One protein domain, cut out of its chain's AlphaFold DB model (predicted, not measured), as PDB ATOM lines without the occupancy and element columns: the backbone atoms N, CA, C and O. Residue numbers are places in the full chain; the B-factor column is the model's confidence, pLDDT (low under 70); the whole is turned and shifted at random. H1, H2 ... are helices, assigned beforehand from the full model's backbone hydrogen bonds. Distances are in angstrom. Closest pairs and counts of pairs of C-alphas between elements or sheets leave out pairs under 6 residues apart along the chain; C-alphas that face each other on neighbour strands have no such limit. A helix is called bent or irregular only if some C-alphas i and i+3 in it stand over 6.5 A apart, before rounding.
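Overview. This is residues 48 to 206 of the 226 residues of an uncharacterized protein of Lentilactobacillus curieae (UniProt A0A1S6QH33). Two groups of helices lie at the two ends of an elongated body, with H4 and the arm H5a between them: H1, H2, H3 and the arm H5b make one end, and H6, H8 and H9, with little H7, make the other. The sharply bent helix H5 reaches from one group to the other, and a long loop, residues 130 to 143, leads from the end of H5b back to H6. The printed part has 159 residues with nine named helices, H1 to H9 in chain order, and no named strand, and the class is all helix. It is compact, with a radius of gyration of the C-alphas of 16.4 A, and spans 47 by 31 by 28 A, only just elongated.

Along the chain. H1 is residues 48 to 56, from C-alpha 48 at (78.661, 115.952, 46.183), and H2 is residues 58 to 61. H3, residues 64 to 81, is 25.8 A long. H4, residues 89 to 103, is 21.6 A long and irregular: C-alphas 99 and 102 are 9.2 A apart. H5, residues 106 to 129, was assigned as one helix by its hydrogen bonds but is bent, with C-alphas 114 and 117 7.9 A apart; its arms are H5a, residues 106 to 114, and H5b, residues 117 to 129, 18.5 A long. H6, residues 144 to 163, is 28.2 A long. H7 is residues 168 to 171, H8 residues 176 to 186, and H9 residues 194 to 201, ending with C-alpha 201 at (83.648, 124.121, 79.179).

Arrangement. H5 is the hub, touching five other helices through its arms, which are only just about perpendicular at 71 degrees. H5b touches H1 with residues 122 to 127 alone, closest at C-alphas 126 and 53, 7.0 A. H2 and H5b only just touch, with 3 pairs of C-alphas within 8 A, closest at Leu 58 and Phe 122, 6.8 A. H3 touches H4 with residues 73 to 81 alone, at a steep tilt of 62 degrees, closest at C-alphas 76 and 96, 5.9 A. H4 touches H6, closest at C-alphas 102 and 158, 5.8 A. H5a touches H6 at a shallow tilt of 5 degrees, opposite ways, closest at C-alphas 113 and 148, 6.4 A. H8 touches H6, closest at C-alphas 183 and 152, 5.4 A, and H9, closest at C-alphas 186 and 196, 6.0 A. H7 is close to H6 but not clearly touching, with C-alphas 171 and 160 6.9 A apart. H1 and H9 are apart. Every O i to N i+4 pair is within hydrogen-bond range in H1, H3, H5a, H6, H8 and H9, against 7 of 11 in H4 and 7 of 9 in H5b; H2 and H7 are too short for such a pair.

Size, cuts and confidence. The C-alphas farthest apart, of Lys 133 and Pro 203, are 50.0 A apart. The printed part has no cut; the link from H5 to H6 is long. Residues 86 to 87 pair with 137 to 138, parallel. Mean pLDDT of the printed part is 94.1, and no printed residue is under 70.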
ATOM      1  N   ASP A  48      79.943 116.641  46.334       93.31
ATOM      2  CA  ASP A  48      78.661 115.952  46.183       93.31
ATOM      3  C   ASP A  48      78.841 114.435  46.138       93.31
ATOM      4  O   ASP A  48      78.106 113.687  46.795       93.31
ATOM      5  N   PHE A  49      79.853 113.961  45.407       94.75
ATOM      6  CA  PHE A  49      80.173 112.543  45.368       94.75
ATOM      7  C   PHE A  49      80.489 112.012  46.771       94.75
ATOM      8  O   PHE A  49      79.886 111.025  47.203       94.75
ATOM      9  N   MET A  50      81.393 112.665  47.505       96.62
ATOM     10  CA  MET A  50      81.786 112.244  48.852       96.62
ATOM     11  C   MET A  50      80.607 112.269  49.833       96.62
ATOM     12  O   MET A  50      80.423 111.307  50.586       96.62
ATOM     13  N   LEU A  51      79.751 113.293  49.781       96.25
ATOM     14  CA  LEU A  51      78.550 113.397  50.617       96.25
ATOM     15  C   LEU A  51      77.525 112.297  50.312       96.25
ATOM     16  O   LEU A  51      76.957 111.693  51.233       96.25
ATOM     17  N   VAL A  52      77.328 111.953  49.036       96.12
ATOM     18  CA  VAL A  52      76.486 110.813  48.644       96.12
ATOM     19  C   VAL A  52      77.070 109.503  49.176       96.12
ATOM     20  O   VAL A  52      76.339 108.687  49.751       96.12
ATOM     21  N   ARG A  53      78.387 109.283  49.045       96.44
ATOM     22  CA  ARG A  53      79.046 108.080  49.585       96.44
ATOM     23  C   ARG A  53      78.915 108.003  51.098       96.44
ATOM     24  O   ARG A  53      78.601 106.926  51.613       96.44
ATOM     25  N   TYR A  54      79.072 109.121  51.801       97.56
ATOM     26  CA  TYR A  54      78.843 109.216  53.240       97.56
ATOM     27  C   TYR A  54      77.417 108.783  53.607       97.56
ATOM     28  O   TYR A  54      77.237 107.866  54.417       97.56
ATOM     29  N   GLY A  55      76.405 109.350  52.939       94.94
ATOM     30  CA  GLY A  55      74.994 109.013  53.141       94.94
ATOM     31  C   GLY A  55      74.660 107.538  52.883       94.94
ATOM     32  O   GLY A  55      73.837 106.937  53.581       94.94
ATOM     33  N   LEU A  56      75.319 106.919  51.902       94.69
ATOM     34  CA  LEU A  56      75.090 105.522  51.535       94.69
ATOM     35  C   LEU A  56      75.832 104.512  52.419       94.69
ATOM     36  O   LEU A  56      75.390 103.357  52.472       94.69
ATOM     37  N   THR A  57      76.907 104.930  53.096       95.19
ATOM     38  CA  THR A  57      77.820 104.049  53.842       95.19
ATOM     39  C   THR A  57      77.858 104.374  55.339       95.19
ATOM     40  O   THR A  57      77.095 103.774  56.099       95.19
ATOM     41  N   LEU A  58      78.724 105.295  55.774       94.50
ATOM     42  CA  LEU A  58      79.001 105.589  57.181       94.50
ATOM     43  C   LEU A  58      77.765 106.134  57.910       94.50
ATOM     44  O   LEU A  58      77.428 105.636  58.984       94.50
ATOM     45  N   LYS A  59      77.010 107.054  57.287       93.75
ATOM     46  CA  LYS A  59      75.836 107.715  57.894       93.75
ATOM     47  C   LYS A  59      74.831 106.729  58.496       93.75
ATOM     48  O   LYS A  59      74.274 106.972  59.563       93.75
ATOM     49  N   LYS A  60      74.606 105.587  57.838       92.06
ATOM     50  CA  LYS A  60      73.610 104.582  58.254       92.06
ATOM     51  C   LYS A  60      73.935 103.909  59.587       92.06
ATOM     52  O   LYS A  60      73.019 103.407  60.231       92.06
ATOM     53  N   LYS A  61      75.209 103.895  59.989       91.94
ATOM     54  CA  LYS A  61      75.680 103.257  61.228       91.94
ATOM     55  C   LYS A  61      75.632 104.190  62.441       91.94
ATOM     56  O   LYS A  61      75.651 103.716  63.567       91.94
ATOM     57  N   LEU A  62      75.551 105.500  62.210       93.69
ATOM     58  CA  LEU A  62      75.664 106.519  63.252       93.69
ATOM     59  C   LEU A  62      74.293 106.901  63.829       93.69
ATOM     60  O   LEU A  62      73.266 106.780  63.152       93.69
ATOM     61  N   LYS A  63      74.274 107.399  65.071       92.44
ATOM     62  CA  LYS A  63      73.099 108.048  65.690       92.44
ATOM     63  C   LYS A  63      72.876 109.438  65.080       92.44
ATOM     64  O   LYS A  63      73.811 110.018  64.546       92.44
ATOM     65  N   LEU A  64      71.660 109.988  65.177       89.00
ATOM     66  CA  LEU A  64      71.279 111.234  64.487       89.00
ATOM     67  C   LEU A  64      72.254 112.400  64.727       89.00
ATOM     68  O   LEU A  64      72.757 112.953  63.758       89.00
ATOM     69  N   ALA A  65      72.566 112.714  65.986       89.94
ATOM     70  CA  ALA A  65      73.510 113.778  66.335       89.94
ATOM     71  C   ALA A  65      74.896 113.586  65.707       89.94
ATOM     72  O   ALA A  65      75.420 114.476  65.046       89.94
ATOM     73  N   VAL A  66      75.422 112.367  65.821       95.31
ATOM     74  CA  VAL A  66      76.736 111.991  65.295       95.31
ATOM     75  C   VAL A  66      76.756 112.025  63.763       95.31
ATOM     76  O   VAL A  66      77.774 112.364  63.172       95.31
ATOM     77  N   ARG A  67      75.632 111.725  63.088       95.38
ATOM     78  CA  ARG A  67      75.537 111.828  61.619       95.38
ATOM     79  C   ARG A  67      75.820 113.244  61.141       95.38
ATOM     80  O   ARG A  67      76.594 113.432  60.213       95.38
ATOM     81  N   GLU A  68      75.175 114.224  61.755       95.19
ATOM     82  CA  GLU A  68      75.337 115.620  61.354       95.19
ATOM     83  C   GLU A  68      76.751 116.120  61.680       95.19
ATOM     84  O   GLU A  68      77.384 116.738  60.824       95.19
ATOM     85  N   SER A  69      77.304 115.746  62.841       97.06
ATOM     86  CA  SER A  69      78.685 116.082  63.210       97.06
ATOM     87  C   SER A  69      79.704 115.493  62.231       97.06
ATOM     88  O   SER A  69      80.537 116.223  61.700       97.06
ATOM     89  N   MET A  70      79.605 114.198  61.907       98.12
ATOM     90  CA  MET A  70      80.540 113.554  60.973       98.12
ATOM     91  C   MET A  70      80.371 114.048  59.533       98.12
ATOM     92  O   MET A  70      81.348 114.101  58.792       98.12
ATOM     93  N   GLN A  71      79.153 114.413  59.116       96.62
ATOM     94  CA  GLN A  71      78.930 115.002  57.795       96.62
ATOM     95  C   GLN A  71      79.591 116.382  57.690       96.62
ATOM     96  O   GLN A  71      80.280 116.650  56.711       96.62
ATOM     97  N   ARG A  72      79.427 117.240  58.703       95.56
ATOM     98  CA  ARG A  72      80.052 118.573  58.734       95.56
ATOM     99  C   ARG A  72      81.565 118.486  58.830       95.56
ATOM    100  O   ARG A  72      82.258 119.230  58.148       95.56
ATOM    101  N   PHE A  73      82.071 117.531  59.603       98.06
ATOM    102  CA  PHE A  73      83.494 117.233  59.643       98.06
ATOM    103  C   PHE A  73      84.023 116.837  58.264       98.06
ATOM    104  O   PHE A  73      84.980 117.440  57.791       98.06
ATOM    105  N   LEU A  74      83.347 115.918  57.562       98.25
ATOM    106  CA  LEU A  74      83.702 115.547  56.188       98.25
ATOM    107  C   LEU A  74      83.761 116.760  55.252       98.25
ATOM    108  O   LEU A  74      84.680 116.857  54.446       98.25
ATOM    109  N   GLN A  75      82.804 117.681  55.355       96.31
ATOM    110  CA  GLN A  75      82.805 118.897  54.540       96.31
ATOM    111  C   GLN A  75      84.042 119.759  54.804       96.31
ATOM    112  O   GLN A  75      84.637 120.254  53.855       96.31
ATOM    113  N   GLN A  76      84.489 119.882  56.057       97.00
ATOM    114  CA  GLN A  76      85.718 120.618  56.367       97.00
ATOM    115  C   GLN A  76      86.971 119.926  55.814       97.00
ATOM    116  O   GLN A  76      87.829 120.593  55.245       97.00
ATOM    117  N   TRP A  77      87.046 118.593  55.890       97.62
ATOM    118  CA  TRP A  77      88.112 117.830  55.224       97.62
ATOM    119  C   TRP A  77      88.148 118.092  53.718       97.62
ATOM    120  O   TRP A  77      89.219 118.285  53.153       97.62
ATOM    121  N   ILE A  78      86.979 118.118  53.072       96.06
ATOM    122  CA  ILE A  78      86.870 118.404  51.639       96.06
ATOM    123  C   ILE A  78      87.350 119.822  51.340       96.06
ATOM    124  O   ILE A  78      88.189 119.970  50.463       96.06
ATOM    125  N   VAL A  79      86.892 120.831  52.084       94.94
ATOM    126  CA  VAL A  79      87.297 122.233  51.888       94.94
ATOM    127  C   VAL A  79      88.812 122.410  52.016       94.94
ATOM    128  O   VAL A  79      89.420 123.055  51.169       94.94
ATOM    129  N   ILE A  80      89.436 121.828  53.042       95.00
ATOM    130  CA  ILE A  80      90.872 122.023  53.306       95.00
ATOM    131  C   ILE A  80      91.736 121.169  52.370       95.00
ATOM    132  O   ILE A  80      92.787 121.608  51.906       95.00
ATOM    133  N   GLY A  81      91.289 119.954  52.049       94.00
ATOM    134  CA  GLY A  81      92.027 119.016  51.205       94.00
ATOM    135  C   GLY A  81      91.744 119.133  49.702       94.00
ATOM    136  O   GLY A  81      92.360 118.400  48.923       94.00
ATOM    137  N   GLN A  82      90.817 119.989  49.254       89.31
ATOM    138  CA  GLN A  82      90.336 119.997  47.860       89.31
ATOM    139  C   GLN A  82      91.461 120.151  46.829       89.31
ATOM    140  O   GLN A  82      91.448 119.464  45.808       89.31
ATOM    141  N   ASP A  83      92.472 120.965  47.128       88.81
ATOM    142  CA  ASP A  83      93.570 121.266  46.205       88.81
ATOM    143  C   ASP A  83      94.726 120.253  46.307       88.81
ATOM    144  O   ASP A  83      95.659 120.265  45.506       88.81
ATOM    145  N   GLN A  84      94.653 119.320  47.264       92.50
ATOM    146  CA  GLN A  84      95.687 118.321  47.522       92.50
ATOM    147  C   GLN A  84      95.335 116.980  46.877       92.50
ATOM    148  O   GLN A  84      94.221 116.469  47.031       92.50
ATOM    149  N   GLN A  85      96.286 116.377  46.161       92.88
ATOM    150  CA  GLN A  85      96.115 115.033  45.588       92.88
ATOM    151  C   GLN A  85      96.395 113.914  46.600       92.88
ATOM    152  O   GLN A  85      95.804 112.837  46.529       92.88
ATOM    153  N   VAL A  86      97.281 114.165  47.558       96.06
ATOM    154  CA  VAL A  86      97.600 113.235  48.642       96.06
ATOM    155  C   VAL A  86      97.213 113.913  49.943       96.06
ATOM    156  O   VAL A  86      97.639 115.033  50.194       96.06
ATOM    157  N   TRP A  87      96.357 113.259  50.717       97.31
ATOM    158  CA  TRP A  87      95.884 113.727  52.011       97.31
ATOM    159  C   TRP A  87      96.687 113.040  53.110       97.31
ATOM    160  O   TRP A  87      96.611 111.818  53.249       97.31
ATOM    161  N   SER A  88      97.420 113.820  53.896       97.56
ATOM    162  CA  SER A  88      97.976 113.350  55.162       97.56
ATOM    163  C   SER A  88      96.948 113.561  56.263       97.56
ATOM    164  O   SER A  88      96.447 114.672  56.436       97.56
ATOM    165  N   ILE A  89      96.585 112.499  56.981       97.88
ATOM    166  CA  ILE A  89      95.655 112.604  58.103       97.88
ATOM    167  C   ILE A  89      96.306 113.398  59.234       97.88
ATOM    168  O   ILE A  89      95.656 114.272  59.808       97.88
ATOM    169  N   GLU A  90      97.581 113.120  59.509       97.44
ATOM    170  CA  GLU A  90      98.382 113.812  60.520       97.44
ATOM    171  C   GLU A  90      98.464 115.325  60.262       97.44
ATOM    172  O   GLU A  90      98.258 116.116  61.182       97.44
ATOM    173  N   GLU A  91      98.671 115.750  59.011       97.19
ATOM    174  CA  GLU A  91      98.772 117.177  58.675       97.19
ATOM    175  C   GLU A  91      97.408 117.874  58.545       97.19
ATOM    176  O   GLU A  91      97.274 119.052  58.892       97.19
ATOM    177  N   LEU A  92      96.387 117.185  58.020       97.75
ATOM    178  CA  LEU A  92      95.076 117.788  57.760       97.75
ATOM    179  C   LEU A  92      94.206 117.876  59.009       97.75
ATOM    180  O   LEU A  92      93.463 118.849  59.148       97.75
ATOM    181  N   LEU A  93      94.269 116.893  59.914       98.44
ATOM    182  CA  LEU A  93      93.401 116.873  61.092       98.44
ATOM    183  C   LEU A  93      93.537 118.156  61.939       98.44
ATOM    184  O   LEU A  93      92.499 118.767  62.208       98.44
ATOM    185  N   PRO A  94      94.745 118.639  62.296       98.00
ATOM    186  CA  PRO A  94      94.895 119.900  63.022       98.00
ATOM    187  C   PRO A  94      94.273 121.094  62.285       98.00
ATOM    188  O   PRO A  94      93.580 121.902  62.897       98.00
ATOM    189  N   GLN A  95      94.446 121.180  60.961       97.62
ATOM    190  CA  GLN A  95      93.897 122.271  60.145       97.62
ATOM    191  C   GLN A  95      92.364 122.243  60.121       97.62
ATOM    192  O   GLN A  95      91.713 123.276  60.274       97.62
ATOM    193  N   VAL A  96      91.774 121.052  59.984       98.06
ATOM    194  CA  VAL A  96      90.320 120.853  60.043       98.06
ATOM    195  C   VAL A  96      89.766 121.278  61.396       98.06
ATOM    196  O   VAL A  96      88.773 122.005  61.456       98.06
ATOM    197  N   LEU A  97      90.399 120.852  62.487       97.94
ATOM    198  CA  LEU A  97      89.956 121.208  63.831       97.94
ATOM    199  C   LEU A  97      90.122 122.706  64.117       97.94
ATOM    200  O   LEU A  97      89.239 123.289  64.750       97.94
ATOM    201  N   GLN A  98      91.174 123.337  63.591       94.62
ATOM    202  CA  GLN A  98      91.402 124.777  63.690       94.62
ATOM    203  C   GLN A  98      90.380 125.586  62.883       94.62
ATOM    204  O   GLN A  98      89.967 126.654  63.328       94.62
ATOM    205  N   GLN A  99      89.952 125.097  61.718       92.62
ATOM    206  CA  GLN A  99      88.905 125.741  60.919       92.62
ATOM    207  C   GLN A  99      87.542 125.697  61.628       92.62
ATOM    208  O   GLN A  99      86.736 126.617  61.489       92.62
ATOM    209  N   ILE A 100      87.285 124.633  62.394       93.69
ATOM    210  CA  ILE A 100      86.059 124.458  63.181       93.69
ATOM    211  C   ILE A 100      86.102 125.307  64.460       93.69
ATOM    212  O   ILE A 100      85.183 126.089  64.711       93.69
ATOM    213  N   ASN A 101      87.184 125.175  65.234       89.88
ATOM    214  CA  ASN A 101      87.469 125.926  66.461       89.88
ATOM    215  C   ASN A 101      86.270 125.985  67.439       89.88
ATOM    216  O   ASN A 101      85.382 125.134  67.437       89.88
ATOM    217  N   VAL A 102      86.198 127.041  68.247       88.69
ATOM    218  CA  VAL A 102      85.077 127.390  69.132       88.69
ATOM    219  C   VAL A 102      83.733 127.637  68.416       88.69
ATOM    220  O   VAL A 102      82.770 128.037  69.060       88.69
ATOM    221  N   GLY A 103      83.621 127.406  67.100       89.50
ATOM    222  CA  GLY A 103      82.355 127.493  66.359       89.50
ATOM    223  C   GLY A 103      81.370 126.355  66.661       89.50
ATOM    224  O   GLY A 103      80.234 126.377  66.184       89.50
ATOM    225  N   VAL A 104      81.796 125.360  67.441       94.50
ATOM    226  CA  VAL A 104      81.012 124.199  67.876       94.50
ATOM    227  C   VAL A 104      81.260 123.928  69.368       94.50
ATOM    228  O   VAL A 104      82.324 124.280  69.881       94.50
ATOM    229  N   PRO A 105      80.319 123.282  70.079       95.50
ATOM    230  CA  PRO A 105      80.513 122.925  71.480       95.50
ATOM    231  C   PRO A 105      81.481 121.740  71.626       95.50
ATOM    232  O   PRO A 105      81.706 120.980  70.679       95.50
ATOM    233  N   TRP A 106      82.039 121.545  72.823       96.12
ATOM    234  CA  TRP A 106      83.064 120.523  73.079       96.12
ATOM    235  C   TRP A 106      82.587 119.088  72.770       96.12
ATOM    236  O   TRP A 106      83.380 118.267  72.310       96.12
ATOM    237  N   GLN A 107      81.285 118.809  72.903       96.94
ATOM    238  CA  GLN A 107      80.660 117.527  72.549       96.94
ATOM    239  C   GLN A 107      80.820 117.176  71.059       96.94
ATOM    240  O   GLN A 107      80.685 116.014  70.671       96.94
ATOM    241  N   PHE A 108      81.092 118.157  70.190       97.75
ATOM    242  CA  PHE A 108      81.483 117.878  68.812       97.75
ATOM    243  C   PHE A 108      82.797 117.096  68.767       97.75
ATOM    244  O   PHE A 108      82.865 116.063  68.109       97.75
ATOM    245  N   TYR A 109      83.816 117.558  69.493       97.94
ATOM    246  CA  TYR A 109      85.137 116.934  69.536       97.94
ATOM    247  C   TYR A 109      85.091 115.539  70.165       97.94
ATOM    248  O   TYR A 109      85.744 114.631  69.659       97.94
ATOM    249  N   GLU A 110      84.252 115.346  71.186       97.38
ATOM    250  CA  GLU A 110      83.956 114.025  71.757       97.38
ATOM    251  C   GLU A 110      83.407 113.065  70.696       97.38
ATOM    252  O   GLU A 110      83.942 111.979  70.479       97.38
ATOM    253  N   GLN A 111      82.397 113.499  69.938       97.56
ATOM    254  CA  GLN A 111      81.830 112.683  68.864       97.56
ATOM    255  C   GLN A 111      82.839 112.375  67.754       97.56
ATOM    256  O   GLN A 111      82.722 111.332  67.111       97.56
ATOM    257  N   ILE A 112      83.798 113.267  67.500       98.00
ATOM    258  CA  ILE A 112      84.870 113.039  66.527       98.00
ATOM    259  C   ILE A 112      85.821 111.973  67.048       98.00
ATOM    260  O   ILE A 112      86.029 110.991  66.340       98.00
ATOM    261  N   ALA A 113      86.328 112.121  68.274       97.62
ATOM    262  CA  ALA A 113      87.222 111.149  68.898       97.62
ATOM    263  C   ALA A 113      86.606 109.738  68.899       97.62
ATOM    264  O   ALA A 113      87.221 108.791  68.409       97.62
ATOM    265  N   ASP A 114      85.343 109.625  69.319       96.88
ATOM    266  CA  ASP A 114      84.612 108.355  69.409       96.88
ATOM    267  C   ASP A 114      84.389 107.652  68.062       96.88
ATOM    268  O   ASP A 114      84.144 106.447  68.027       96.88
ATOM    269  N   ASN A 115      84.394 108.394  66.950       97.69
ATOM    270  CA  ASN A 115      84.013 107.875  65.628       97.69
ATOM    271  C   ASN A 115      85.128 108.035  64.583       97.69
ATOM    272  O   ASN A 115      84.900 107.793  63.390       97.69
ATOM    273  N   PHE A 116      86.329 108.454  64.999       98.19
ATOM    274  CA  PHE A 116      87.396 108.795  64.064       98.19
ATOM    275  C   PHE A 116      87.907 107.572  63.306       98.19
ATOM    276  O   PHE A 116      88.165 107.662  62.110       98.19
ATOM    277  N   SER A 117      87.999 106.408  63.956       97.25
ATOM    278  CA  SER A 117      88.474 105.183  63.302       97.25
ATOM    279  C   SER A 117      87.574 104.786  62.123       97.25
ATOM    280  O   SER A 117      88.055 104.547  61.008       97.25
ATOM    281  N   GLU A 118      86.248 104.790  62.306       97.56
ATOM    282  CA  GLU A 118      85.312 104.540  61.210       97.56
ATOM    283  C   GLU A 118      85.334 105.639  60.146       97.56
ATOM    284  O   GLU A 118      85.125 105.344  58.963       97.56
ATOM    285  N   PHE A 119      85.569 106.889  60.549       98.38
ATOM    286  CA  PHE A 119      85.703 108.022  59.641       98.38
ATOM    287  C   PHE A 119      86.965 107.917  58.767       98.38
ATOM    288  O   PHE A 119      86.861 107.997  57.543       98.38
ATOM    289  N   GLN A 120      88.128 107.621  59.349       97.94
ATOM    290  CA  GLN A 120      89.379 107.364  58.631       97.94
ATOM    291  C   GLN A 120      89.220 106.176  57.676       97.94
ATOM    292  O   GLN A 120      89.513 106.279  56.485       97.94
ATOM    293  N   GLY A 121      88.625 105.072  58.143       97.56
ATOM    294  CA  GLY A 121      88.311 103.923  57.291       97.56
ATOM    295  C   GLY A 121      87.310 104.239  56.169       97.56
ATOM    296  O   GLY A 121      87.315 103.589  55.115       97.56
ATOM    297  N   PHE A 122      86.429 105.224  56.362       97.94
ATOM    298  CA  PHE A 122      85.584 105.771  55.304       97.94
ATOM    299  C   PHE A 122      86.420 106.554  54.287       97.94
ATOM    300  O   PHE A 122      86.351 106.215  53.105       97.94
ATOM    301  N   LEU A 123      87.251 107.510  54.713       97.69
ATOM    302  CA  LEU A 123      88.097 108.283  53.801       97.69
ATOM    303  C   LEU A 123      89.026 107.368  52.983       97.69
ATOM    304  O   LEU A 123      89.009 107.421  51.753       97.69
ATOM    305  N   ASN A 124      89.718 106.423  53.630       96.31
ATOM    306  CA  ASN A 124      90.631 105.473  52.975       96.31
ATOM    307  C   ASN A 124      89.970 104.589  51.914       96.31
ATOM    308  O   ASN A 124      90.622 104.082  50.988       96.31
ATOM    309  N   ARG A 125      88.665 104.351  52.039       95.88
ATOM    310  CA  ARG A 125      87.906 103.561  51.071       95.88
ATOM    311  C   ARG A 125      87.298 104.424  49.979       95.88
ATOM    312  O   ARG A 125      87.349 104.026  48.817       95.88
ATOM    313  N   GLU A 126      86.677 105.535  50.353       95.44
ATOM    314  CA  GLU A 126      85.849 106.321  49.446       95.44
ATOM    315  C   GLU A 126      86.662 107.325  48.628       95.44
ATOM    316  O   GLU A 126      86.355 107.488  47.451       95.44
ATOM    317  N   LEU A 127      87.742 107.897  49.175       94.19
ATOM    318  CA  LEU A 127      88.574 108.884  48.473       94.19
ATOM    319  C   LEU A 127      89.206 108.292  47.202       94.19
ATOM    320  O   LEU A 127      89.068 108.833  46.108       94.19
ATOM    321  N   LYS A 128      89.785 107.090  47.309       91.81
ATOM    322  CA  LYS A 128      90.339 106.353  46.155       91.81
ATOM    323  C   LYS A 128      89.282 105.814  45.186       91.81
ATOM    324  O   LYS A 128      89.621 105.382  44.085       91.81
ATOM    325  N   ALA A 129      88.026 105.740  45.627       91.50
ATOM    326  CA  ALA A 129      86.910 105.240  44.831       91.50
ATOM    327  C   ALA A 129      86.211 106.356  44.046       91.50
ATOM    328  O   ALA A 129      85.339 106.049  43.227       91.50
ATOM    329  N   VAL A 130      86.573 107.622  44.284       92.38
ATOM    330  CA  VAL A 130      86.072 108.733  43.482       92.38
ATOM    331  C   VAL A 130      86.658 108.630  42.072       92.38
ATOM    332  O   VAL A 130      87.880 108.548  41.915       92.38
ATOM    333  N   PRO A 131      85.820 108.620  41.023       92.62
ATOM    334  CA  PRO A 131      86.288 108.546  39.649       92.62
ATOM    335  C   PRO A 131      86.765 109.931  39.184       92.62
ATOM    336  O   PRO A 131      86.156 110.531  38.312       92.62
ATOM    337  N   LEU A 132      87.830 110.468  39.774       91.56
ATOM    338  CA  LEU A 132      88.482 111.685  39.284       91.56
ATOM    339  C   LEU A 132      89.481 111.354  38.171       91.56
ATOM    340  O   LEU A 132      89.927 110.209  38.038       91.56
ATOM    341  N   LYS A 133      89.840 112.365  37.372       90.38
ATOM    342  CA  LYS A 133      90.904 112.236  36.363       90.38
ATOM    343  C   LYS A 133      92.242 111.938  37.039       90.38
ATOM    344  O   LYS A 133      92.964 111.043  36.608       90.38
ATOM    345  N   GLU A 134      92.519 112.661  38.118       89.06
ATOM    346  CA  GLU A 134      93.632 112.426  39.029       89.06
ATOM    347  C   GLU A 134      93.055 111.974  40.366       89.06
ATOM    348  O   GLU A 134      92.232 112.660  40.968       89.06
ATOM    349  N   ARG A 135      93.402 110.755  40.784       90.38
ATOM    350  CA  ARG A 135      92.798 110.151  41.972       90.38
ATOM    351  C   ARG A 135      93.449 110.703  43.229       90.38
ATOM    352  O   ARG A 135      94.664 110.601  43.380       90.38
ATOM    353  N   LYS A 136      92.611 111.147  44.162       94.19
ATOM    354  CA  LYS A 136      93.044 111.494  45.512       94.19
ATOM    355  C   LYS A 136      93.327 110.241  46.343       94.19
ATOM    356  O   LYS A 136      92.647 109.218  46.203       94.19
ATOM    357  N   THR A 137      94.334 110.312  47.208       94.88
ATOM    358  CA  THR A 137      94.766 109.208  48.085       94.88
ATOM    359  C   THR A 137      95.104 109.712  49.482       94.88
ATOM    360  O   THR A 137      95.208 110.915  49.682       94.88
ATOM    361  N   ILE A 138      95.251 108.793  50.435       96.94
ATOM    362  CA  ILE A 138      95.725 109.079  51.790       96.94
ATOM    363  C   ILE A 138      97.132 108.497  51.956       96.94
ATOM    364  O   ILE A 138      97.372 107.377  51.492       96.94
ATOM    365  N   SER A 139      98.046 109.253  52.570       97.19
ATOM    366  CA  SER A 139      99.450 108.855  52.789       97.19
ATOM    367  C   SER A 139      99.701 108.126  54.104       97.19
ATOM    368  O   SER A 139     100.595 107.284  54.164       97.19
ATOM    369  N   ASP A 140      98.931 108.445  55.138       97.62
ATOM    370  CA  ASP A 140      99.150 107.997  56.512       97.62
ATOM    371  C   ASP A 140      97.821 107.767  57.242       97.62
ATOM    372  O   ASP A 140      96.738 108.086  56.755       97.62
ATOM    373  N   GLU A 141      97.905 107.130  58.400       96.94
ATOM    374  CA  GLU A 141      96.777 106.858  59.280       96.94
ATOM    375  C   GLU A 141      97.196 107.213  60.704       96.94
ATOM    376  O   GLU A 141      98.328 106.933  61.101       96.94
ATOM    377  N   LEU A 142      96.273 107.773  61.483       97.50
ATOM    378  CA  LEU A 142      96.469 107.961  62.915       97.50
ATOM    379  C   LEU A 142      95.808 106.823  63.691       97.50
ATOM    380  O   LEU A 142      94.734 106.332  63.319       97.50
ATOM    381  N   ASP A 143      96.450 106.419  64.784       96.56
ATOM    382  CA  ASP A 143      95.814 105.584  65.794       96.56
ATOM    383  C   ASP A 143      94.963 106.433  66.756       96.56
ATOM    384  O   ASP A 143      94.912 107.662  66.675       96.56
ATOM    385  N   ALA A 144      94.257 105.770  67.673       95.44
ATOM    386  CA  ALA A 144      93.384 106.463  68.614       95.44
ATOM    387  C   ALA A 144      94.146 107.447  69.522       95.44
ATOM    388  O   ALA A 144      93.605 108.497  69.856       95.44
ATOM    389  N   SER A 145      95.389 107.130  69.901       95.12
ATOM    390  CA  SER A 145      96.187 107.990  70.779       95.12
ATOM    391  C   SER A 145      96.593 109.274  70.061       95.12
ATOM    392  O   SER A 145      96.402 110.353  70.613       95.12
ATOM    393  N   GLY A 146      97.080 109.177  68.820       96.25
ATOM    394  CA  GLY A 146      97.458 110.348  68.022       96.25
ATOM    395  C   GLY A 146      96.268 111.264  67.725       96.25
ATOM    396  O   GLY A 146      96.376 112.487  67.807       96.25
ATOM    397  N   VAL A 147      95.089 110.689  67.465       97.75
ATOM    398  CA  VAL A 147      93.847 111.467  67.306       97.75
ATOM    399  C   VAL A 147      93.484 112.198  68.599       97.75
ATOM    400  O   VAL A 147      93.166 113.388  68.563       97.75
ATOM    401  N   ASN A 148      93.538 111.503  69.737       97.19
ATOM    402  CA  ASN A 148      93.222 112.083  71.040       97.19
ATOM    403  C   ASN A 148      94.189 113.209  71.413       97.19
ATOM    404  O   ASN A 148      93.747 114.234  71.924       97.19
ATOM    405  N   GLU A 149      95.479 113.058  71.120       96.06
ATOM    406  CA  GLU A 149      96.487 114.095  71.352       96.06
ATOM    407  C   GLU A 149      96.185 115.364  70.543       96.06
ATOM    408  O   GLU A 149      96.138 116.464  71.100       96.06
ATOM    409  N   ILE A 150      95.871 115.220  69.251       97.31
ATOM    410  CA  ILE A 150      95.524 116.355  68.385       97.31
ATOM    411  C   ILE A 150      94.225 117.036  68.845       97.31
ATOM    412  O   ILE A 150      94.150 118.268  68.901       97.31
ATOM    413  N   ILE A 151      93.200 116.263  69.218       98.06
ATOM    414  CA  ILE A 151      91.937 116.821  69.721       98.06
ATOM    415  C   ILE A 151      92.143 117.518  71.076       98.06
ATOM    416  O   ILE A 151      91.606 118.608  71.276       98.06
ATOM    417  N   ALA A 152      92.938 116.948  71.986       97.25
ATOM    418  CA  ALA A 152      93.281 117.584  73.257       97.25
ATOM    419  C   ALA A 152      94.027 118.910  73.038       97.25
ATOM    420  O   ALA A 152      93.714 119.904  73.698       97.25
ATOM    421  N   GLY A 153      94.938 118.954  72.060       96.12
ATOM    422  CA  GLY A 153      95.583 120.180  71.586       96.12
ATOM    423  C   GLY A 153      94.579 121.252  71.163       96.12
ATOM    424  O   GLY A 153      94.648 122.393  71.631       96.12
ATOM    425  N   GLN A 154      93.591 120.882  70.343       97.06
ATOM    426  CA  GLN A 154      92.544 121.819  69.931       97.06
ATOM    427  C   GLN A 154      91.674 122.277  71.109       97.06
ATOM    428  O   GLN A 154      91.355 123.459  71.207       97.06
ATOM    429  N   LEU A 155      91.285 121.378  72.017       97.12
ATOM    430  CA  LEU A 155      90.482 121.731  73.194       97.12
ATOM    431  C   LEU A 155      91.236 122.683  74.133       97.12
ATOM    432  O   LEU A 155      90.644 123.622  74.672       97.12
ATOM    433  N   ALA A 156      92.548 122.500  74.285       95.81
ATOM    434  CA  ALA A 156      93.399 123.428  75.019       95.81
ATOM    435  C   ALA A 156      93.419 124.811  74.357       95.81
ATOM    436  O   ALA A 156      93.147 125.808  75.025       95.81
ATOM    437  N   ALA A 157      93.621 124.880  73.038       94.19
ATOM    438  CA  ALA A 157      93.531 126.138  72.298       94.19
ATOM    439  C   ALA A 157      92.151 126.809  72.458       94.19
ATOM    440  O   ALA A 157      92.067 128.002  72.757       94.19
ATOM    441  N   ASN A 158      91.066 126.037  72.349       94.75
ATOM    442  CA  ASN A 158      89.696 126.518  72.532       94.75
ATOM    443  C   ASN A 158      89.461 127.075  73.944       94.75
ATOM    444  O   ASN A 158      88.756 128.072  74.093       94.75
ATOM    445  N   THR A 159      90.076 126.477  74.969       93.31
ATOM    446  CA  THR A 159      90.001 126.962  76.357       93.31
ATOM    447  C   THR A 159      90.576 128.371  76.466       93.31
ATOM    448  O   THR A 159      89.936 129.259  77.033       93.31
ATOM    449  N   PHE A 160      91.747 128.623  75.876       93.56
ATOM    450  CA  PHE A 160      92.336 129.965  75.863       93.56
ATOM    451  C   PHE A 160      91.497 130.953  75.053       93.56
ATOM    452  O   PHE A 160      91.283 132.078  75.498       93.56
ATOM    453  N   ILE A 161      90.974 130.544  73.896       91.62
ATOM    454  CA  ILE A 161      90.120 131.406  73.065       91.62
ATOM    455  C   ILE A 161      88.861 131.824  73.834       91.62
ATOM    456  O   ILE A 161      88.535 133.013  73.862       91.62
ATOM    457  N   ALA A 162      88.191 130.873  74.486       89.00
ATOM    458  CA  ALA A 162      86.970 131.127  75.241       89.00
ATOM    459  C   ALA A 162      87.229 131.985  76.492       89.00
ATOM    460  O   ALA A 162      86.549 132.985  76.711       89.00
ATOM    461  N   THR A 163      88.250 131.655  77.289       89.12
ATOM    462  CA  THR A 163      88.548 132.360  78.554       89.12
ATOM    463  C   THR A 163      89.140 133.755  78.352       89.12
ATOM    464  O   THR A 163      88.895 134.654  79.156       89.12
ATOM    465  N   LEU A 164      89.895 133.970  77.272       89.44
ATOM    466  CA  LEU A 164      90.488 135.269  76.942       89.44
ATOM    467  C   LEU A 164      89.589 136.117  76.028       89.44
ATOM    468  O   LEU A 164      90.003 137.200  75.605       89.44
ATOM    469  N   GLY A 165      88.375 135.644  75.725       82.06
ATOM    470  CA  GLY A 165      87.384 136.356  74.917       82.06
ATOM    471  C   GLY A 165      87.865 136.668  73.498       82.06
ATOM    472  O   GLY A 165      87.563 137.734  72.969       82.06
ATOM    473  N   GLY A 166      88.690 135.795  72.911       78.56
ATOM    474  CA  GLY A 166      89.270 136.006  71.581       78.56
ATOM    475  C   GLY A 166      90.273 137.166  71.481       78.56
ATOM    476  O   GLY A 166      90.600 137.589  70.371       78.56
ATOM    477  N   ASN A 167      90.775 137.701  72.602       88.19
ATOM    478  CA  ASN A 167      91.775 138.770  72.587       88.19
ATOM    479  C   ASN A 167      93.109 138.261  72.008       88.19
ATOM    480  O   ASN A 167      93.851 137.542  72.676       88.19
ATOM    481  N   GLN A 168      93.421 138.668  70.775       85.62
ATOM    482  CA  GLN A 168      94.602 138.200  70.044       85.62
ATOM    483  C   GLN A 168      95.926 138.542  70.736       85.62
ATOM    484  O   GLN A 168      96.825 137.707  70.739       85.62
ATOM    485  N   GLU A 169      96.048 139.716  71.362       88.19
ATOM    486  CA  GLU A 169      97.271 140.101  72.080       88.19
ATOM    487  C   GLU A 169      97.522 139.185  73.281       88.19
ATOM    488  O   GLU A 169      98.652 138.764  73.515       88.19
ATOM    489  N   LYS A 170      96.465 138.827  74.022       87.62
ATOM    490  CA  LYS A 170      96.568 137.874  75.137       87.62
ATOM    491  C   LYS A 170      96.806 136.447  74.653       87.62
ATOM    492  O   LYS A 170      97.570 135.723  75.279       87.62
ATOM    493  N   LEU A 171      96.192 136.047  73.539       88.31
ATOM    494  CA  LEU A 171      96.415 134.728  72.941       88.31
ATOM    495  C   LEU A 171      97.867 134.549  72.479       88.31
ATOM    496  O   LEU A 171      98.429 133.479  72.666       88.31
ATOM    497  N   GLN A 172      98.504 135.599  71.953       88.56
ATOM    498  CA  GLN A 172      99.929 135.581  71.592       88.56
ATOM    499  C   GLN A 172     100.869 135.468  72.802       88.56
ATOM    500  O   GLN A 172     102.036 135.127  72.636       88.56
ATOM    501  N   GLN A 173     100.380 135.767  74.008       90.06
ATOM    502  CA  GLN A 173     101.142 135.638  75.251       90.06
ATOM    503  C   GLN A 173     101.009 134.251  75.888       90.06
ATOM    504  O   GLN A 173     101.721 133.972  76.853       90.06
ATOM    505  N   VAL A 174     100.119 133.391  75.378       90.06
ATOM    506  CA  VAL A 174     100.005 132.005  75.843       90.06
ATOM    507  C   VAL A 174     101.302 131.279  75.508       90.06
ATOM    508  O   VAL A 174     101.691 131.181  74.343       90.06
ATOM    509  N   THR A 175     101.991 130.789  76.535       91.69
ATOM    510  CA  THR A 175     103.252 130.069  76.346       91.69
ATOM    511  C   THR A 175     102.994 128.627  75.925       91.69
ATOM    512  O   THR A 175     101.945 128.046  76.216       91.69
ATOM    513  N   GLN A 176     103.987 128.011  75.283       91.81
ATOM    514  CA  GLN A 176     103.939 126.585  74.967       91.81
ATOM    515  C   GLN A 176     103.750 125.731  76.235       91.81
ATOM    516  O   GLN A 176     102.945 124.807  76.235       91.81
ATOM    517  N   GLU A 177     104.396 126.099  77.342       93.00
ATOM    518  CA  GLU A 177     104.264 125.415  78.637       93.00
ATOM    519  C   GLU A 177     102.825 125.467  79.180       93.00
ATOM    520  O   GLU A 177     102.317 124.478  79.708       93.00
ATOM    521  N   GLN A 178     102.136 126.607  79.037       91.62
ATOM    522  CA  GLN A 178     100.730 126.745  79.433       91.62
ATOM    523  C   GLN A 178      99.808 125.885  78.564       91.62
ATOM    524  O   GLN A 178      98.859 125.278  79.074       91.62
ATOM    525  N   LEU A 179     100.094 125.816  77.262       92.06
ATOM    526  CA  LEU A 179      99.365 124.961  76.336       92.06
ATOM    527  C   LEU A 179      99.542 123.481  76.703       92.06
ATOM    528  O   LEU A 179      98.549 122.786  76.905       92.06
ATOM    529  N   GLU A 180     100.780 123.023  76.882       93.25
ATOM    530  CA  GLU A 180     101.113 121.641  77.250       93.25
ATOM    531  C   GLU A 180     100.524 121.236  78.609       93.25
ATOM    532  O   GLU A 180      99.980 120.136  78.749       93.25
ATOM    533  N   ALA A 181     100.547 122.133  79.599       92.88
ATOM    534  CA  ALA A 181      99.903 121.901  80.891       92.88
ATOM    535  C   ALA A 181      98.384 121.707  80.742       92.88
ATOM    536  O   ALA A 181      97.799 120.829  81.381       92.88
ATOM    537  N   THR A 182      97.746 122.483  79.863       93.12
ATOM    538  CA  THR A 182      96.306 122.374  79.591       93.12
ATOM    539  C   THR A 182      95.979 121.077  78.848       93.12
ATOM    540  O   THR A 182      95.065 120.363  79.255       93.12
ATOM    541  N   ILE A 183      96.766 120.704  77.833       93.12
ATOM    542  CA  ILE A 183      96.640 119.416  77.125       93.12
ATOM    543  C   ILE A 183      96.758 118.246  78.109       93.12
ATOM    544  O   ILE A 183      95.921 117.341  78.120       93.12
ATOM    545  N   THR A 184      97.765 118.297  78.983       92.38
ATOM    546  CA  THR A 184      97.993 117.280  80.017       92.38
ATOM    547  C   THR A 184      96.810 117.197  80.973       92.38
ATOM    548  O   THR A 184      96.419 116.104  81.373       92.38
ATOM    549  N   SER A 185      96.188 118.333  81.310       92.94
ATOM    550  CA  SER A 185      95.017 118.347  82.188       92.94
ATOM    551  C   SER A 185      93.840 117.558  81.606       92.94
ATOM    552  O   SER A 185      93.176 116.849  82.358       92.94
ATOM    553  N   PHE A 186      93.643 117.596  80.283       92.62
ATOM    554  CA  PHE A 186      92.596 116.850  79.578       92.62
ATOM    555  C   PHE A 186      92.944 115.393  79.296       92.62
ATOM    556  O   PHE A 186      92.069 114.641  78.889       92.62
ATOM    557  N   SER A 187      94.197 114.986  79.474       90.19
ATOM    558  CA  SER A 187      94.661 113.672  79.043       90.19
ATOM    559  C   SER A 187      94.719 112.687  80.210       90.19
ATOM    560  O   SER A 187      95.104 113.031  81.330       90.19
ATOM    561  N   ASN A 188      94.359 111.436  79.945       87.81
ATOM    562  CA  ASN A 188      94.544 110.308  80.848       87.81
ATOM    563  C   ASN A 188      94.937 109.064  80.038       87.81
ATOM    564  O   ASN A 188      94.156 108.589  79.218       87.81
ATOM    565  N   GLU A 189      96.156 108.555  80.239       83.12
ATOM    566  CA  GLU A 189      96.654 107.319  79.602       83.12
ATOM    567  C   GLU A 189      96.463 107.261  78.062       83.12
ATOM    568  O   GLU A 189      96.094 106.228  77.508       83.12
ATOM    569  N   GLY A 190      96.695 108.372  77.349       82.62
ATOM    570  CA  GLY A 190      96.527 108.445  75.882       82.62
ATOM    571  C   GLY A 190      95.073 108.604  75.408       82.62
ATOM    572  O   GLY A 190      94.774 108.507  74.216       82.62
ATOM    573  N   THR A 191      94.153 108.859  76.338       93.06
ATOM    574  CA  THR A 191      92.743 109.166  76.070       93.06
ATOM    575  C   THR A 191      92.368 110.537  76.612       93.06
ATOM    576  O   THR A 191      93.048 111.073  77.485       93.06
ATOM    577  N   ILE A 192      91.290 111.116  76.085       96.69
ATOM    578  CA  ILE A 192      90.742 112.370  76.602       96.69
ATOM    579  C   ILE A 192      89.827 112.061  77.788       96.69
ATOM    580  O   ILE A 192      88.910 111.246  77.698       96.69
ATOM    581  N   ASP A 193      90.064 112.746  78.899       97.06
ATOM    582  CA  ASP A 193      89.215 112.769  80.081       97.06
ATOM    583  C   ASP A 193      88.064 113.767  79.869       97.06
ATOM    584  O   ASP A 193      88.162 114.962  80.172       97.06
ATOM    585  N   TRP A 194      86.963 113.270  79.303       96.25
ATOM    586  CA  TRP A 194      85.795 114.086  78.961       96.25
ATOM    587  C   TRP A 194      85.098 114.715  80.170       96.25
ATOM    588  O   TRP A 194      84.475 115.764  80.024       96.25
ATOM    589  N   GLU A 195      85.241 114.148  81.372       95.25
ATOM    590  CA  GLU A 195      84.705 114.765  82.592       95.25
ATOM    591  C   GLU A 195      85.484 116.037  82.953       95.25
ATOM    592  O   GLU A 195      84.884 117.050  83.322       95.25
ATOM    593  N   LYS A 196      86.811 116.046  82.766       95.25
ATOM    594  CA  LYS A 196      87.612 117.272  82.928       95.25
ATOM    595  C   LYS A 196      87.336 118.299  81.836       95.25
ATOM    596  O   LYS A 196      87.260 119.489  82.138       95.25
ATOM    597  N   VAL A 197      87.154 117.855  80.588       96.19
ATOM    598  CA  VAL A 197      86.732 118.741  79.488       96.19
ATOM    599  C   VAL A 197      85.393 119.394  79.836       96.19
ATOM    600  O   VAL A 197      85.295 120.622  79.811       96.19
ATOM    601  N   ARG A 198      84.389 118.610  80.254       95.06
ATOM    602  CA  ARG A 198      83.091 119.133  80.706       95.06
ATOM    603  C   ARG A 198      83.262 120.158  81.825       95.06
ATOM    604  O   ARG A 198      82.745 121.261  81.699       95.06
ATOM    605  N   GLY A 199      84.030 119.841  82.871       93.56
ATOM    606  CA  GLY A 199      84.243 120.742  84.009       93.56
ATOM    607  C   GLY A 199      84.849 122.104  83.641       93.56
ATOM    608  O   GLY A 199      84.616 123.083  84.349       93.56
ATOM    609  N   ILE A 200      85.592 122.185  82.531       92.38
ATOM    610  CA  ILE A 200      86.157 123.439  82.013       92.38
ATOM    611  C   ILE A 200      85.170 124.178  81.105       92.38
ATOM    612  O   ILE A 200      85.031 125.393  81.230       92.38
ATOM    613  N   PHE A 201      84.487 123.479  80.196       93.25
ATOM    614  CA  PHE A 201      83.648 124.121  79.179       93.25
ATOM    615  C   PHE A 201      82.202 124.387  79.622       93.25
ATOM    616  O   PHE A 201      81.594 125.339  79.140       93.25
ATOM    617  N   GLU A 202      81.639 123.601  80.540       92.00
ATOM    618  CA  GLU A 202      80.260 123.781  81.017       92.00
ATOM    619  C   GLU A 202      80.027 125.164  81.662       92.00
ATOM    620  O   GLU A 202      79.052 125.818  81.290       92.00
ATOM    621  N   PRO A 203      80.924 125.697  82.523       91.25
ATOM    622  CA  PRO A 203      80.774 127.051  83.065       91.25
ATOM    623  C   PRO A 203      80.917 128.167  82.023       91.25
ATOM    624  O   PRO A 203      80.412 129.267  82.239       91.25
ATOM    625  N   LEU A 204      81.631 127.907  80.922       89.31
ATOM    626  CA  LEU A 204      81.809 128.868  79.827       89.31
ATOM    627  C   LEU A 204      80.558 128.948  78.946       89.31
ATOM    628  O   LEU A 204      80.283 129.997  78.368       89.31
ATOM    629  N   GLY A 205      79.796 127.853  78.875       88.50
ATOM    630  CA  GLY A 205      78.627 127.727  78.018       88.50
ATOM    631  C   GLY A 205      78.977 127.657  76.528       88.50
ATOM    632  O   GLY A 205      80.133 127.736  76.113       88.50
ATOM    633  N   PHE A 206      77.944 127.482  75.707       90.75
ATOM    634  CA  PHE A 206      78.047 127.585  74.255       90.75
ATOM    635  C   PHE A 206      76.789 128.252  73.705       90.75
ATOM    636  O   PHE A 206      75.695 127.688  73.779       90.75
TER     637      PHE A 206